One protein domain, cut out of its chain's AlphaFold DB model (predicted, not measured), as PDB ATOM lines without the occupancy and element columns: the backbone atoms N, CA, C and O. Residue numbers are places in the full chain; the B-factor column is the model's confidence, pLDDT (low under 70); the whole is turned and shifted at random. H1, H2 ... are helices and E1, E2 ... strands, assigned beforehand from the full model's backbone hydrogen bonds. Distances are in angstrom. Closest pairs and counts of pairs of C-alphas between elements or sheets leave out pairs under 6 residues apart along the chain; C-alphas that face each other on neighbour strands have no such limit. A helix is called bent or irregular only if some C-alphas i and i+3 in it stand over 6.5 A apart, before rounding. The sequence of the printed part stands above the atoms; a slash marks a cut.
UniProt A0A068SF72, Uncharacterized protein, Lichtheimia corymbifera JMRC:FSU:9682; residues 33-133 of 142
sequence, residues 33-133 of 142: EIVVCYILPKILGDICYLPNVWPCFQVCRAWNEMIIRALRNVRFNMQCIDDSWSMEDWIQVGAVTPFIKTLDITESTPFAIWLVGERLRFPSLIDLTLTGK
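AT A GLANCE: This is residues 33 to 133 of the 142 residues of an uncharacterized protein of Lichtheimia corymbifera JMRC:FSU:9682 (UniProt A0A068SF72). A small sheet of three parallel strands has H5 over one face and H4 grazing it, while on the E1 side a group of three helices, H1, H2 and H3, extends the body away from the sheet. H1 lies at one end of the long axis and H5 toward the other. The printed part has 101 residues with five named helices and three named strands, in the order H1 H2 H3 E1 H4 E2 H5 E3; the sheet's order is E1 E2 E3 and the class is mixed, helices and strands. It is compact, with a radius of gyration of the C-alphas of 13.7 A, yet elongated in outline, spanning 42 by 24 by 23 A.

IN THESE COORDINATES: Find C-alpha 74 at (-11.106, 28.195, -47.497); from there E1 runs to residue 79, 16.0 A. E2, residues 100 to 108, covers 18.7 A, and E3, residues 127 to 132, covers 16.4 A and ends at C-alpha 132, (-21.027, 12.614, -36.058). H4, residues 87 to 99, is 20.0 A long and irregular, with C-alphas 95 and 98 7.2 A apart. H5 holds residues 110 to 119. For H1, residues 33 to 44, start at C-alpha 33, (-6.120, 43.936, -54.443); it is only just irregular, with C-alphas 37 and 40 6.7 A apart. H2 is residues 54 to 58 and H3 residues 61 to 70.

HOW THE PARTS SIT: Look first between E1 and E2, parallel at 10 degrees, where N 76 and O 102 are 2.9 A apart, within hydrogen-bond range. E2 and E3 are parallel at 7 degrees, with N 105 and O 129 at 2.8 A. Residues 49 to 50 pair in parallel with residues 75 to 76 of E1. E1, H4, E2 and E2, H5, E3 are strand-helix-strand units, two parallel neighbour strands joined through a helix, both with right-handed crossovers. H5 runs along E2 at 15 degrees on the local plane, which is fitted to only just enough C-alphas, 6; its height over the sheet is 10.8 A. H4 only grazes the sheet, with its residues 93 to 99. H1 touches H3 with residues 35 to 40 alone, about perpendicular at 86 degrees; the closest C-alphas, of Val 36 and Ala 70, are 5.7 A apart. H2 and H3 touch only at the corner, the closest C-alphas being Phe 57 and Asn 64 at 5.3 A. In H3 and H5 every O i to N i+4 pair is within hydrogen-bond range; H1 has 5 of 8, H4 6 of 9, and H2 0 of 1 but 2 of 2 O i to N i+3 pairs.

THE WHOLE: The two C-alphas farthest apart are those of Ile 34 and Phe 111, 42.3 A. The printed part has no cut, and no link is long. Look for low confidence, under 70, at residues 45 to 58, 80 to 84 and 132; the mean pLDDT of the printed part is 78.5.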
ATOM      1  N   GLU A  33      -6.000  43.212 -55.707       83.44
ATOM      2  CA  GLU A  33      -6.120  43.936 -54.443       83.44
ATOM      3  C   GLU A  33      -7.455  44.677 -54.331       83.44
ATOM      4  O   GLU A  33      -8.053  44.708 -53.258       83.44
ATOM      5  N   ILE A  34      -7.966  45.236 -55.433       87.19
ATOM      6  CA  ILE A  34      -9.261  45.923 -55.431       87.19
ATOM      7  C   ILE A  34     -10.390  44.923 -55.190       87.19
ATOM      8  O   ILE A  34     -11.274  45.157 -54.361       87.19
ATOM      9  N   VAL A  35     -10.340  43.785 -55.881       82.56
ATOM     10  CA  VAL A  35     -11.342  42.725 -55.750       82.56
ATOM     11  C   VAL A  35     -11.342  42.170 -54.326       82.56
ATOM     12  O   VAL A  35     -12.392  42.115 -53.687       82.56
ATOM     13  N   VAL A  36     -10.167  41.835 -53.793       77.56
ATOM     14  CA  VAL A  36     -10.012  41.213 -52.471       77.56
ATOM     15  C   VAL A  36     -10.317  42.165 -51.320       77.56
ATOM     16  O   VAL A  36     -10.953  41.745 -50.359       77.56
ATOM     17  N   CYS A  37      -9.895  43.429 -51.392       81.31
ATOM     18  CA  CYS A  37     -10.039  44.357 -50.267       81.31
ATOM     19  C   CYS A  37     -11.384  45.093 -50.250       81.31
ATOM     20  O   CYS A  37     -11.810  45.532 -49.185       81.31
ATOM     21  N   TYR A  38     -12.050  45.254 -51.401       84.56
ATOM     22  CA  TYR A  38     -13.232  46.121 -51.493       84.56
ATOM     23  C   TYR A  38     -14.482  45.443 -52.045       84.56
ATOM     24  O   TYR A  38     -15.585  45.871 -51.705       84.56
ATOM     25  N   ILE A  39     -14.341  44.418 -52.892       84.44
ATOM     26  CA  ILE A  39     -15.487  43.744 -53.515       84.44
ATOM     27  C   ILE A  39     -15.873  42.508 -52.709       84.44
ATOM     28  O   ILE A  39     -16.998  42.430 -52.220       84.44
ATOM     29  N   LEU A  40     -14.943  41.568 -52.520       78.56
ATOM     30  CA  LEU A  40     -15.218  40.319 -51.813       78.56
ATOM     31  C   LEU A  40     -15.757  40.527 -50.393       78.56
ATOM     32  O   LEU A  40     -16.754  39.885 -50.086       78.56
ATOM     33  N   PRO A  41     -15.243  41.449 -49.557       77.06
ATOM     34  CA  PRO A  41     -15.785  41.647 -48.212       77.06
ATOM     35  C   PRO A  41     -17.241  42.123 -48.226       77.06
ATOM     36  O   PRO A  41     -18.013  41.802 -47.331       77.06
ATOM     37  N   LYS A  42     -17.652  42.852 -49.271       82.38
ATOM     38  CA  LYS A  42     -19.039  43.312 -49.424       82.38
ATOM     39  C   LYS A  42     -19.987  42.214 -49.895       82.38
ATOM     40  O   LYS A  42     -21.175  42.297 -49.609       82.38
ATOM     41  N   ILE A  43     -19.479  41.233 -50.641       77.31
ATOM     42  CA  ILE A  43     -20.279  40.120 -51.170       77.31
ATOM     43  C   ILE A  43     -20.315  38.955 -50.173       77.31
ATOM     44  O   ILE A  43     -21.371  38.376 -49.946       77.31
ATOM     45  N   LEU A  44     -19.164  38.608 -49.597       70.88
ATOM     46  CA  LEU A  44     -18.971  37.433 -48.747       70.88
ATOM     47  C   LEU A  44     -19.156  37.740 -47.249       70.88
ATOM     48  O   LEU A  44     -19.324  36.812 -46.464       70.88
ATOM     49  N   GLY A  45     -19.134  39.017 -46.846       69.25
ATOM     50  CA  GLY A  45     -19.167  39.425 -45.440       69.25
ATOM     51  C   GLY A  45     -17.888  39.061 -44.674       69.25
ATOM     52  O   GLY A  45     -16.847  38.778 -45.269       69.25
ATOM     53  N   ASP A  46     -17.976  39.060 -43.338       59.44
ATOM     54  CA  ASP A  46     -16.840  38.786 -42.442       59.44
ATOM     55  C   ASP A  46     -16.451  37.298 -42.367       59.44
ATOM     56  O   ASP A  46     -15.362  36.977 -41.887       59.44
ATOM     57  N   ILE A  47     -17.306  36.368 -42.824       55.47
ATOM     58  CA  ILE A  47     -17.036  34.931 -42.691       55.47
ATOM     59  C   ILE A  47     -17.441  34.140 -43.938       55.47
ATOM     60  O   ILE A  47     -18.612  34.032 -44.296       55.47
ATOM     61  N   CYS A  48     -16.446  33.529 -44.579       56.03
ATOM     62  CA  CYS A  48     -16.618  32.707 -45.774       56.03
ATOM     63  C   CYS A  48     -16.911  31.250 -45.398       56.03
ATOM     64  O   CYS A  48     -16.018  30.407 -45.429       56.03
ATOM     65  N   TYR A  49     -18.162  30.956 -45.052       57.94
ATOM     66  CA  TYR A  49     -18.651  29.579 -44.979       57.94
ATOM     67  C   TYR A  49     -19.216  29.178 -46.345       57.94
ATOM     68  O   TYR A  49     -20.137  29.828 -46.845       57.94
ATOM     69  N   LEU A  50     -18.706  28.109 -46.966       60.31
ATOM     70  CA  LEU A  50     -19.529  27.368 -47.931       60.31
ATOM     71  C   LEU A  50     -20.684  26.743 -47.128       60.31
ATOM     72  O   LEU A  50     -20.379  26.131 -46.106       60.31
ATOM     73  N   PRO A  51     -21.967  26.946 -47.495       55.38
ATOM     74  CA  PRO A  51     -22.485  27.261 -48.838       55.38
ATOM     75  C   PRO A  51     -22.807  28.743 -49.142       55.38
ATOM     76  O   PRO A  51     -23.191  29.062 -50.262       55.38
ATOM     77  N   ASN A  52     -22.637  29.689 -48.218       58.09
ATOM     78  CA  ASN A  52     -23.068  31.086 -48.434       58.09
ATOM     79  C   ASN A  52     -22.280  31.825 -49.530       58.09
ATOM     80  O   ASN A  52     -22.792  32.735 -50.176       58.09
ATOM     81  N   VAL A  53     -21.043  31.405 -49.784       60.50
ATOM     82  CA  VAL A  53     -20.177  31.965 -50.836       60.50
ATOM     83  C   VAL A  53     -20.366  31.289 -52.204       60.50
ATOM     84  O   VAL A  53     -19.709  31.650 -53.179       60.50
ATOM     85  N   TRP A  54     -21.284  30.326 -52.296       64.94
ATOM     86  CA  TRP A  54     -21.524  29.489 -53.473       64.94
ATOM     87  C   TRP A  54     -21.905  30.237 -54.756       64.94
ATOM     88  O   TRP A  54     -21.311  29.940 -55.796       64.94
ATOM     89  N   PRO A  55     -22.788  31.261 -54.731       67.88
ATOM     90  CA  PRO A  55     -23.123  32.013 -55.944       67.88
ATOM     91  C   PRO A  55     -21.901  32.699 -56.562       67.88
ATOM     92  O   PRO A  55     -21.842  32.936 -57.767       67.88
ATOM     93  N   CYS A  56     -20.888  32.981 -55.742       66.94
ATOM     94  CA  CYS A  56     -19.660  33.592 -56.209       66.94
ATOM     95  C   CYS A  56     -18.817  32.597 -57.010       66.94
ATOM     96  O   CYS A  56     -18.160  33.014 -57.949       66.94
ATOM     97  N   PHE A  57     -18.883  31.293 -56.736       68.12
ATOM     98  CA  PHE A  57     -18.132  30.288 -57.496       68.12
ATOM     99  C   PHE A  57     -18.750  29.936 -58.867       68.12
ATOM    100  O   PHE A  57     -18.191  29.136 -59.619       68.12
ATOM    101  N   GLN A  58     -19.889  30.540 -59.223       69.75
ATOM    102  CA  GLN A  58     -20.604  30.283 -60.479       69.75
ATOM    103  C   GLN A  58     -20.402  31.377 -61.546       69.75
ATOM    104  O   GLN A  58     -20.934  31.263 -62.649       69.75
ATOM    105  N   VAL A  59     -19.639  32.438 -61.252       73.44
ATOM    106  CA  VAL A  59     -19.510  33.608 -62.144       73.44
ATOM    107  C   VAL A  59     -18.656  33.292 -63.375       73.44
ATOM    108  O   VAL A  59     -19.140  33.298 -64.507       73.44
ATOM    109  N   CYS A  60     -17.364  33.035 -63.173       75.69
ATOM    110  CA  CYS A  60     -16.434  32.613 -64.214       75.69
ATOM    111  C   CYS A  60     -15.184  31.994 -63.576       75.69
ATOM    112  O   CYS A  60     -14.887  32.224 -62.404       75.69
ATOM    113  N   ARG A  61     -14.404  31.239 -64.360       75.06
ATOM    114  CA  ARG A  61     -13.179  30.583 -63.874       75.06
ATOM    115  C   ARG A  61     -12.199  31.565 -63.220       75.06
ATOM    116  O   ARG A  61     -11.662  31.275 -62.158       75.06
ATOM    117  N   ALA A  62     -11.977  32.719 -63.844       79.50
ATOM    118  CA  ALA A  62     -11.032  33.706 -63.337       79.50
ATOM    119  C   ALA A  62     -11.498  34.322 -62.007       79.50
ATOM    120  O   ALA A  62     -10.691  34.527 -61.105       79.50
ATOM    121  N   TRP A  63     -12.804  34.547 -61.847       78.56
ATOM    122  CA  TRP A  63     -13.392  34.986 -60.585       78.56
ATOM    123  C   TRP A  63     -13.213  33.939 -59.477       78.56
ATOM    124  O   TRP A  63     -12.800  34.287 -58.371       78.56
ATOM    125  N   ASN A  64     -13.400  32.653 -59.788       76.94
ATOM    126  CA  ASN A  64     -13.149  31.566 -58.836       76.94
ATOM    127  C   ASN A  64     -11.687  31.547 -58.387       76.94
ATOM    128  O   ASN A  64     -11.416  31.507 -57.190       76.94
ATOM    129  N   GLU A  65     -10.746  31.619 -59.331       77.44
ATOM    130  CA  GLU A  65      -9.310  31.654 -59.030       77.44
ATOM    131  C   GLU A  65      -8.940  32.867 -58.159       77.44
ATOM    132  O   GLU A  65      -8.128  32.741 -57.240       77.44
ATOM    133  N   MET A  66      -9.556  34.030 -58.399       79.44
ATOM    134  CA  MET A  66      -9.362  35.220 -57.565       79.44
ATOM    135  C   MET A  66      -9.891  35.019 -56.145       79.44
ATOM    136  O   MET A  66      -9.160  35.292 -55.194       79.44
ATOM    137  N   ILE A  67     -11.112  34.499 -55.986       77.56
ATOM    138  CA  ILE A  67     -11.686  34.186 -54.668       77.56
ATOM    139  C   ILE A  67     -10.807  33.189 -53.925       77.56
ATOM    140  O   ILE A  67     -10.466  33.409 -52.770       77.56
ATOM    141  N   ILE A  68     -10.379  32.125 -54.594       76.44
ATOM    142  CA  ILE A  68      -9.501  31.107 -54.018       76.44
ATOM    143  C   ILE A  68      -8.188  31.719 -53.511       76.44
ATOM    144  O   ILE A  68      -7.736  31.392 -52.419       76.44
ATOM    145  N   ARG A  69      -7.570  32.623 -54.281       76.06
ATOM    146  CA  ARG A  69      -6.332  33.311 -53.865       76.06
ATOM    147  C   ARG A  69      -6.562  34.278 -52.707       76.06
ATOM    148  O   ARG A  69      -5.689  34.425 -51.852       76.06
ATOM    149  N   ALA A  70      -7.712  34.943 -52.695       75.25
ATOM    150  CA  ALA A  70      -8.116  35.869 -51.645       75.25
ATOM    151  C   ALA A  70      -8.345  35.147 -50.314       75.25
ATOM    152  O   ALA A  70      -7.866  35.568 -49.259       75.25
ATOM    153  N   LEU A  71      -9.056  34.023 -50.384       73.56
ATOM    154  CA  LEU A  71      -9.388  33.174 -49.256       73.56
ATOM    155  C   LEU A  71      -8.168  32.326 -48.895       73.56
ATOM    156  O   LEU A  71      -8.050  31.158 -49.249       73.56
ATOM    157  N   ARG A  72      -7.236  32.924 -48.142       70.06
ATOM    158  CA  ARG A  72      -6.017  32.250 -47.649       70.06
ATOM    159  C   ARG A  72      -6.303  30.925 -46.929       70.06
ATOM    160  O   ARG A  72      -5.433  30.045 -46.912       70.06
ATOM    161  N   ASN A  73      -7.492  30.805 -46.339       72.94
ATOM    162  CA  ASN A  73      -8.014  29.602 -45.709       72.94
ATOM    163  C   ASN A  73      -9.489  29.408 -46.104       72.94
ATOM    164  O   ASN A  73     -10.377  30.008 -45.503       72.94
ATOM    165  N   VAL A  74      -9.742  28.603 -47.140       77.31
ATOM    166  CA  VAL A  74     -11.106  28.195 -47.497       77.31
ATOM    167  C   VAL A  74     -11.552  27.129 -46.502       77.31
ATOM    168  O   VAL A  74     -10.963  26.040 -46.449       77.31
ATOM    169  N   ARG A  75     -12.585  27.459 -45.721       79.94
ATOM    170  CA  ARG A  75     -13.257  26.524 -44.820       79.94
ATOM    171  C   ARG A  75     -14.515  25.986 -45.477       79.94
ATOM    172  O   ARG A  75     -15.366  26.754 -45.928       79.94
ATOM    173  N   PHE A  76     -14.627  24.670 -45.514       82.12
ATOM    174  CA  PHE A  76     -15.830  23.990 -45.955       82.12
ATOM    175  C   PHE A  76     -16.582  23.488 -44.735       82.12
ATOM    176  O   PHE A  76     -16.062  22.630 -44.027       82.12
ATOM    177  N   ASN A  77     -17.767  24.046 -44.483       81.19
ATOM    178  CA  ASN A  77     -18.643  23.572 -43.422       81.19
ATOM    179  C   ASN A  77     -19.784  22.775 -44.053       81.19
ATOM    180  O   ASN A  77     -20.557  23.300 -44.853       81.19
ATOM    181  N   MET A  78     -19.858  21.502 -43.697       77.12
ATOM    182  CA  MET A  78     -20.930  20.610 -44.089       77.12
ATOM    183  C   MET A  78     -21.749  20.287 -42.850       77.12
ATOM    184  O   MET A  78     -21.292  19.555 -41.970       77.12
ATOM    185  N   GLN A  79     -22.954  20.840 -42.786       73.06
ATOM    186  CA  GLN A  79     -23.915  20.530 -41.739       73.06
ATOM    187  C   GLN A  79     -25.060  19.722 -42.346       73.06
ATOM    188  O   GLN A  79     -25.622  20.135 -43.357       73.06
ATOM    189  N   CYS A  80     -25.373  18.585 -41.719       63.31
ATOM    190  CA  CYS A  80     -26.528  17.731 -42.003       63.31
ATOM    191  C   CYS A  80     -26.758  17.426 -43.496       63.31
ATOM    192  O   CYS A  80     -27.536  18.078 -44.191       63.31
ATOM    193  N   ILE A  81     -26.120  16.365 -43.979       61.31
ATOM    194  CA  ILE A  81     -26.419  15.806 -45.296       61.31
ATOM    195  C   ILE A  81     -27.661  14.927 -45.139       61.31
ATOM    196  O   ILE A  81     -27.550  13.729 -44.883       61.31
ATOM    197  N   ASP A  82     -28.846  15.515 -45.284       55.94
ATOM    198  CA  ASP A  82     -29.886  14.765 -45.991       55.94
ATOM    199  C   ASP A  82     -29.355  14.524 -47.409       55.94
ATOM    200  O   ASP A  82     -28.599  15.361 -47.908       55.94
ATOM    201  N   ASP A  83     -29.724  13.413 -48.050       57.09
ATOM    202  CA  ASP A  83     -29.287  12.927 -49.378       57.09
ATOM    203  C   ASP A  83     -29.597  13.882 -50.572       57.09
ATOM    204  O   ASP A  83     -29.968  13.469 -51.668       57.09
ATOM    205  N   SER A  84     -29.479  15.188 -50.368       68.38
ATOM    206  CA  SER A  84     -30.087  16.291 -51.103       68.38
ATOM    207  C   SER A  84     -29.133  17.007 -52.055       68.38
ATOM    208  O   SER A  84     -29.589  17.820 -52.857       68.38
ATOM    209  N   TRP A  85     -27.826  16.726 -52.000       79.19
ATOM    210  CA  TRP A  85     -26.885  17.327 -52.943       79.19
ATOM    211  C   TRP A  85     -27.137  16.803 -54.351       79.19
ATOM    212  O   TRP A  85     -26.984  15.610 -54.633       79.19
ATOM    213  N   SER A  86     -27.476  17.730 -55.241       83.06
ATOM    214  CA  SER A  86     -27.597  17.463 -56.667       83.06
ATOM    215  C   SER A  86     -26.238  17.095 -57.270       83.06
ATOM    216  O   SER A  86     -25.176  17.334 -56.687       83.06
ATOM    217  N   MET A  87     -26.242  16.507 -58.467       83.56
ATOM    218  CA  MET A  87     -24.996  16.221 -59.186       83.56
ATOM    219  C   MET A  87     -24.206  17.511 -59.458       83.56
ATOM    220  O   MET A  87     -22.977  17.523 -59.380       83.56
ATOM    221  N   GLU A  88     -24.911  18.605 -59.734       81.44
ATOM    222  CA  GLU A  88     -24.345  19.936 -59.909       81.44
ATOM    223  C   GLU A  88     -23.617  20.410 -58.648       81.44
ATOM    224  O   GLU A  88     -22.515  20.953 -58.767       81.44
ATOM    225  N   ASP A  89     -24.167  20.143 -57.459       80.50
ATOM    226  CA  ASP A  89     -23.516  20.483 -56.192       80.50
ATOM    227  C   ASP A  89     -22.195  19.729 -56.032       80.50
ATOM    228  O   ASP A  89     -21.155  20.336 -55.781       80.50
ATOM    229  N   TRP A  90     -22.191  18.417 -56.291       84.69
ATOM    230  CA  TRP A  90     -20.971  17.605 -56.239       84.69
ATOM    231  C   TRP A  90     -19.887  18.098 -57.200       84.69
ATOM    232  O   TRP A  90     -18.722  18.198 -56.809       84.69
ATOM    233  N   ILE A  91     -20.252  18.429 -58.443       83.94
ATOM    234  CA  ILE A  91     -19.310  18.948 -59.448       83.94
ATOM    235  C   ILE A  91     -18.704  20.274 -58.978       83.94
ATOM    236  O   ILE A  91     -17.499  20.500 -59.109       83.94
ATOM    237  N   GLN A  92     -19.531  21.155 -58.426       77.56
ATOM    238  CA  GLN A  92     -19.108  22.484 -58.006       77.56
ATOM    239  C   GLN A  92     -18.254  22.444 -56.733       77.56
ATOM    240  O   GLN A  92     -17.212  23.100 -56.702       77.56
ATOM    241  N   VAL A  93     -18.606  21.621 -55.732       81.25
ATOM    242  CA  VAL A  93     -17.741  21.401 -54.559       81.25
ATOM    243  C   VAL A  93     -16.423  20.792 -55.034       81.25
ATOM    244  O   VAL A  93     -15.354  21.274 -54.665       81.25
ATOM    245  N   GLY A  94     -16.490  19.798 -55.928       84.62
ATOM    246  CA  GLY A  94     -15.337  19.167 -56.574       84.62
ATOM    247  C   GLY A  94     -14.361  20.160 -57.206       84.62
ATOM    248  O   GLY A  94     -13.148  19.989 -57.107       84.62
ATOM    249  N   ALA A  95     -14.865  21.240 -57.808       81.50
ATOM    250  CA  ALA A  95     -14.027  22.270 -58.419       81.50
ATOM    251  C   ALA A  95     -13.241  23.107 -57.394       81.50
ATOM    252  O   ALA A  95     -12.188  23.654 -57.732       81.50
ATOM    253  N   VAL A  96     -13.727  23.213 -56.152       80.88
ATOM    254  CA  VAL A  96     -13.079  23.998 -55.090       80.88
ATOM    255  C   VAL A  96     -12.294  23.146 -54.092       80.88
ATOM    256  O   VAL A  96     -11.452  23.686 -53.372       80.88
ATOM    257  N   THR A  97     -12.486  21.824 -54.070       87.00
ATOM    258  CA  THR A  97     -11.789  20.935 -53.124       87.00
ATOM    259  C   THR A  97     -10.267  20.960 -53.169       87.00
ATOM    260  O   THR A  97      -9.673  20.813 -52.098       87.00
ATOM    261  N   PRO A  98      -9.592  21.236 -54.305       87.38
ATOM    262  CA  PRO A  98      -8.143  21.415 -54.306       87.38
ATOM    263  C   PRO A  98      -7.652  22.580 -53.442       87.38
ATOM    264  O   PRO A  98      -6.467  22.640 -53.128       87.38
ATOM    265  N   PHE A  99      -8.537  23.500 -53.058       82.75
ATOM    266  CA  PHE A  99      -8.196  24.730 -52.345       82.75
ATOM    267  C   PHE A  99      -8.724  24.772 -50.908       82.75
ATOM    268  O   PHE A  99      -8.351  25.662 -50.143       82.75
ATOM    269  N   ILE A 100      -9.577  23.815 -50.535       85.69
ATOM    270  CA  ILE A 100     -10.098  23.676 -49.176       85.69
ATOM    271  C   ILE A 100      -8.957  23.230 -48.258       85.69
ATOM    272  O   ILE A 100      -8.302  22.219 -48.513       85.69
ATOM    273  N   LYS A 101      -8.733  23.998 -47.187       87.56
ATOM    274  CA  LYS A 101      -7.706  23.718 -46.168       87.56
ATOM    275  C   LYS A 101      -8.299  23.269 -44.843       87.56
ATOM    276  O   LYS A 101      -7.647  22.518 -44.129       87.56
ATOM    277  N   THR A 102      -9.505  23.725 -44.520       88.81
ATOM    278  CA  THR A 102     -10.251  23.283 -43.337       88.81
ATOM    279  C   THR A 102     -11.551  22.635 -43.793       88.81
ATOM    280  O   THR A 102     -12.302  23.251 -44.553       88.81
ATOM    281  N   LEU A 103     -11.814  21.416 -43.337       89.19
ATOM    282  CA  LEU A 103     -13.058  20.692 -43.573       89.19
ATOM    283  C   LEU A 103     -13.722  20.429 -42.226       89.19
ATOM    284  O   LEU A 103     -13.215  19.644 -41.432       89.19
ATOM    285  N   ASP A 104     -14.858  21.073 -41.998       88.38
ATOM    286  CA  ASP A 104     -15.677  20.889 -40.808       88.38
ATOM    287  C   ASP A 104     -16.962  20.171 -41.222       88.38
ATOM    288  O   ASP A 104     -17.834  20.756 -41.860       88.38
ATOM    289  N   ILE A 105     -17.081  18.887 -40.888       86.56
ATOM    290  CA  ILE A 105     -18.312  18.118 -41.079       86.56
ATOM    291  C   ILE A 105     -18.960  17.948 -39.712       86.56
ATOM    292  O   ILE A 105     -18.408  17.289 -38.830       86.56
ATOM    293  N   THR A 106     -20.124  18.557 -39.523       85.25
ATOM    294  CA  THR A 106     -20.850  18.550 -38.251       85.25
ATOM    295  C   THR A 106     -22.245  17.969 -38.433       85.25
ATOM    296  O   THR A 106     -22.833  18.045 -39.513       85.25
ATOM    297  N   GLU A 107     -22.753  17.316 -37.384       81.81
ATOM    298  CA  GLU A 107     -24.119  16.774 -37.322       81.81
ATOM    299  C   GLU A 107     -24.491  15.890 -38.529       81.81
ATOM    300  O   GLU A 107     -25.639  15.850 -38.966       81.81
ATOM    301  N   SER A 108     -23.506  15.190 -39.097       80.19
ATOM    302  CA  SER A 108     -23.681  14.388 -40.311       80.19
ATOM    303  C   SER A 108     -23.784  12.900 -39.998       80.19
ATOM    304  O   SER A 108     -23.234  12.417 -39.002       80.19
ATOM    305  N   THR A 109     -24.483  12.167 -40.867       82.94
ATOM    306  CA  THR A 109     -24.585  10.707 -40.781       82.94
ATOM    307  C   THR A 109     -23.278  10.050 -41.244       82.94
ATOM    308  O   THR A 109     -22.567  10.606 -42.091       82.94
ATOM    309  N   PRO A 110     -22.944   8.842 -40.750       83.69
ATOM    310  CA  PRO A 110     -21.760   8.115 -41.208       83.69
ATOM    311  C   PRO A 110     -21.738   7.867 -42.723       83.69
ATOM    312  O   PRO A 110     -20.684   7.974 -43.350       83.69
ATOM    313  N   PHE A 111     -22.901   7.578 -43.321       83.00
ATOM    314  CA  PHE A 111     -23.034   7.369 -44.765       83.00
ATOM    315  C   PHE A 111     -22.604   8.603 -45.555       83.00
ATOM    316  O   PHE A 111     -21.862   8.510 -46.533       83.00
ATOM    317  N   ALA A 112     -23.027   9.772 -45.103       81.50
ATOM    318  CA  ALA A 112     -22.776  10.988 -45.830       81.50
ATOM    319  C   ALA A 112     -21.320  11.472 -45.690       81.50
ATOM    320  O   ALA A 112     -20.729  11.942 -46.662       81.50
ATOM    321  N   ILE A 113     -20.691  11.241 -44.529       84.19
ATOM    322  CA  ILE A 113     -19.235  11.403 -44.357       84.19
ATOM    323  C   ILE A 113     -18.477  10.490 -45.333       84.19
ATOM    324  O   ILE A 113     -17.532  10.931 -45.991       84.19
ATOM    325  N   TRP A 114     -18.895   9.225 -45.451       86.56
ATOM    326  CA  TRP A 114     -18.293   8.285 -46.397       86.56
ATOM    327  C   TRP A 114     -18.430   8.767 -47.847       86.56
ATOM    328  O   TRP A 114     -17.437   8.788 -48.572       86.56
ATOM    329  N   LEU A 115     -19.618   9.229 -48.247       86.88
ATOM    330  CA  LEU A 115     -19.887   9.720 -49.600       86.88
ATOM    331  C   LEU A 115     -19.006  10.925 -49.967       86.88
ATOM    332  O   LEU A 115     -18.486  11.006 -51.078       86.88
ATOM    333  N   VAL A 116     -18.782  11.841 -49.021       87.19
ATOM    334  CA  VAL A 116     -17.855  12.969 -49.191       87.19
ATOM    335  C   VAL A 116     -16.434  12.479 -49.433       87.19
ATOM    336  O   VAL A 116     -15.782  12.943 -50.365       87.19
ATOM    337  N   GLY A 117     -15.955  11.524 -48.633       88.19
ATOM    338  CA  GLY A 117     -14.620  10.946 -48.809       88.19
ATOM    339  C   GLY A 117     -14.460  10.149 -50.108       88.19
ATOM    340  O   GLY A 117     -13.357  10.073 -50.653       88.19
ATOM    341  N   GLU A 118     -15.548   9.566 -50.613       90.69
ATOM    342  CA  GLU A 118     -15.578   8.806 -51.864       90.69
ATOM    343  C   GLU A 118     -15.558   9.728 -53.090       90.69
ATOM    344  O   GLU A 118     -14.754   9.525 -54.006       90.69
ATOM    345  N   ARG A 119     -16.388  10.778 -53.085       89.56
ATOM    346  CA  ARG A 119     -16.593  11.662 -54.242       89.56
ATOM    347  C   ARG A 119     -15.643  12.842 -54.313       89.56
ATOM    348  O   ARG A 119     -15.358  13.329 -55.408       89.56
ATOM    349  N   LEU A 120     -15.175  13.334 -53.172       90.00
ATOM    350  CA  LEU A 120     -14.384  14.552 -53.098       90.00
ATOM    351  C   LEU A 120     -12.951  14.251 -52.672       90.00
ATOM    352  O   LEU A 120     -12.666  13.398 -51.833       90.00
ATOM    353  N   ARG A 121     -12.012  14.983 -53.271       91.88
ATOM    354  CA  ARG A 121     -10.585  14.882 -52.961       91.88
ATOM    355  C   ARG A 121     -10.093  16.219 -52.446       91.88
ATOM    356  O   ARG A 121     -10.186  17.214 -53.160       91.88
ATOM    357  N   PHE A 122      -9.526  16.223 -51.244       91.56
ATOM    358  CA  PHE A 122      -9.032  17.425 -50.570       91.56
ATOM    359  C   PHE A 122      -7.494  17.388 -50.458       91.56
ATOM    360  O   PHE A 122      -6.961  17.123 -49.384       91.56
ATOM    361  N   PRO A 123      -6.744  17.599 -51.559       91.38
ATOM    362  CA  PRO A 123      -5.283  17.470 -51.565       91.38
ATOM    363  C   PRO A 123      -4.565  18.530 -50.718       91.38
ATOM    364  O   PRO A 123      -3.421  18.319 -50.328       91.38
ATOM    365  N   SER A 124      -5.224  19.657 -50.444       89.62
ATOM    366  CA  SER A 124      -4.674  20.768 -49.659       89.62
ATOM    367  C   SER A 124      -5.220  20.817 -48.230       89.62
ATOM    368  O   SER A 124      -5.047  21.835 -47.561       89.62
ATOM    369  N   LEU A 125      -5.902  19.759 -47.775       91.62
ATOM    370  CA  LEU A 125      -6.507  19.727 -46.449       91.62
ATOM    371  C   LEU A 125      -5.431  19.728 -45.363       91.62
ATOM    372  O   LEU A 125      -4.499  18.930 -45.401       91.62
ATOM    373  N   ILE A 126      -5.585  20.625 -44.397       92.69
ATOM    374  CA  ILE A 126      -4.695  20.784 -43.245       92.69
ATOM    375  C   ILE A 126      -5.454  20.424 -41.970       92.69
ATOM    376  O   ILE A 126      -4.946  19.666 -41.149       92.69
ATOM    377  N   ASP A 127      -6.685  20.918 -41.850       91.94
ATOM    378  CA  ASP A 127      -7.525  20.763 -40.669       91.94
ATOM    379  C   ASP A 127      -8.806  19.998 -41.028       91.94
ATOM    380  O   ASP A 127      -9.487  20.322 -42.006       91.94
ATOM    381  N   LEU A 128      -9.134  18.975 -40.236       91.81
ATOM    382  CA  LEU A 128     -10.330  18.150 -40.395       91.81
ATOM    383  C   LEU A 128     -11.050  18.010 -39.054       91.81
ATOM    384  O   LEU A 128     -10.500  17.442 -38.111       91.81
ATOM    385  N   THR A 129     -12.305  18.444 -39.015       90.38
ATOM    386  CA  THR A 129     -13.209  18.244 -37.884       90.38
ATOM    387  C   THR A 129     -14.361  17.356 -38.331       90.38
ATOM    388  O   THR A 129     -15.089  17.700 -39.259       90.38
ATOM    389  N   LEU A 130     -14.543  16.214 -37.669       86.44
ATOM    390  CA  LEU A 130     -15.679  15.320 -37.887       86.44
ATOM    391  C   LEU A 130     -16.489  15.227 -36.599       86.44
ATOM    392  O   LEU A 130     -16.000  14.730 -35.587       86.44
ATOM    393  N   THR A 131     -17.734  15.681 -36.653       82.12
ATOM    394  CA  THR A 131     -18.690  15.568 -35.550       82.12
ATOM    395  C   THR A 131     -19.874  14.765 -36.060       82.12
ATOM    396  O   THR A 131     -20.689  15.260 -36.839       82.12
ATOM    397  N   GLY A 132     -19.924  13.489 -35.685       68.00
ATOM    398  CA  GLY A 132     -21.027  12.614 -36.058       68.00
ATOM    399  C   GLY A 132     -22.282  12.959 -35.267       68.00
ATOM    400  O   GLY A 132     -22.204  13.268 -34.076       68.00
ATOM    401  N   LYS A 133     -23.443  12.861 -35.913       72.12
ATOM    402  CA  LYS A 133     -24.694  12.713 -35.172       72.12
ATOM    403  C   LYS A 133     -24.718  11.277 -34.648       72.12
ATOM    404  O   LYS A 133     -24.685  10.337 -35.439       72.12
TER     405      LYS A 133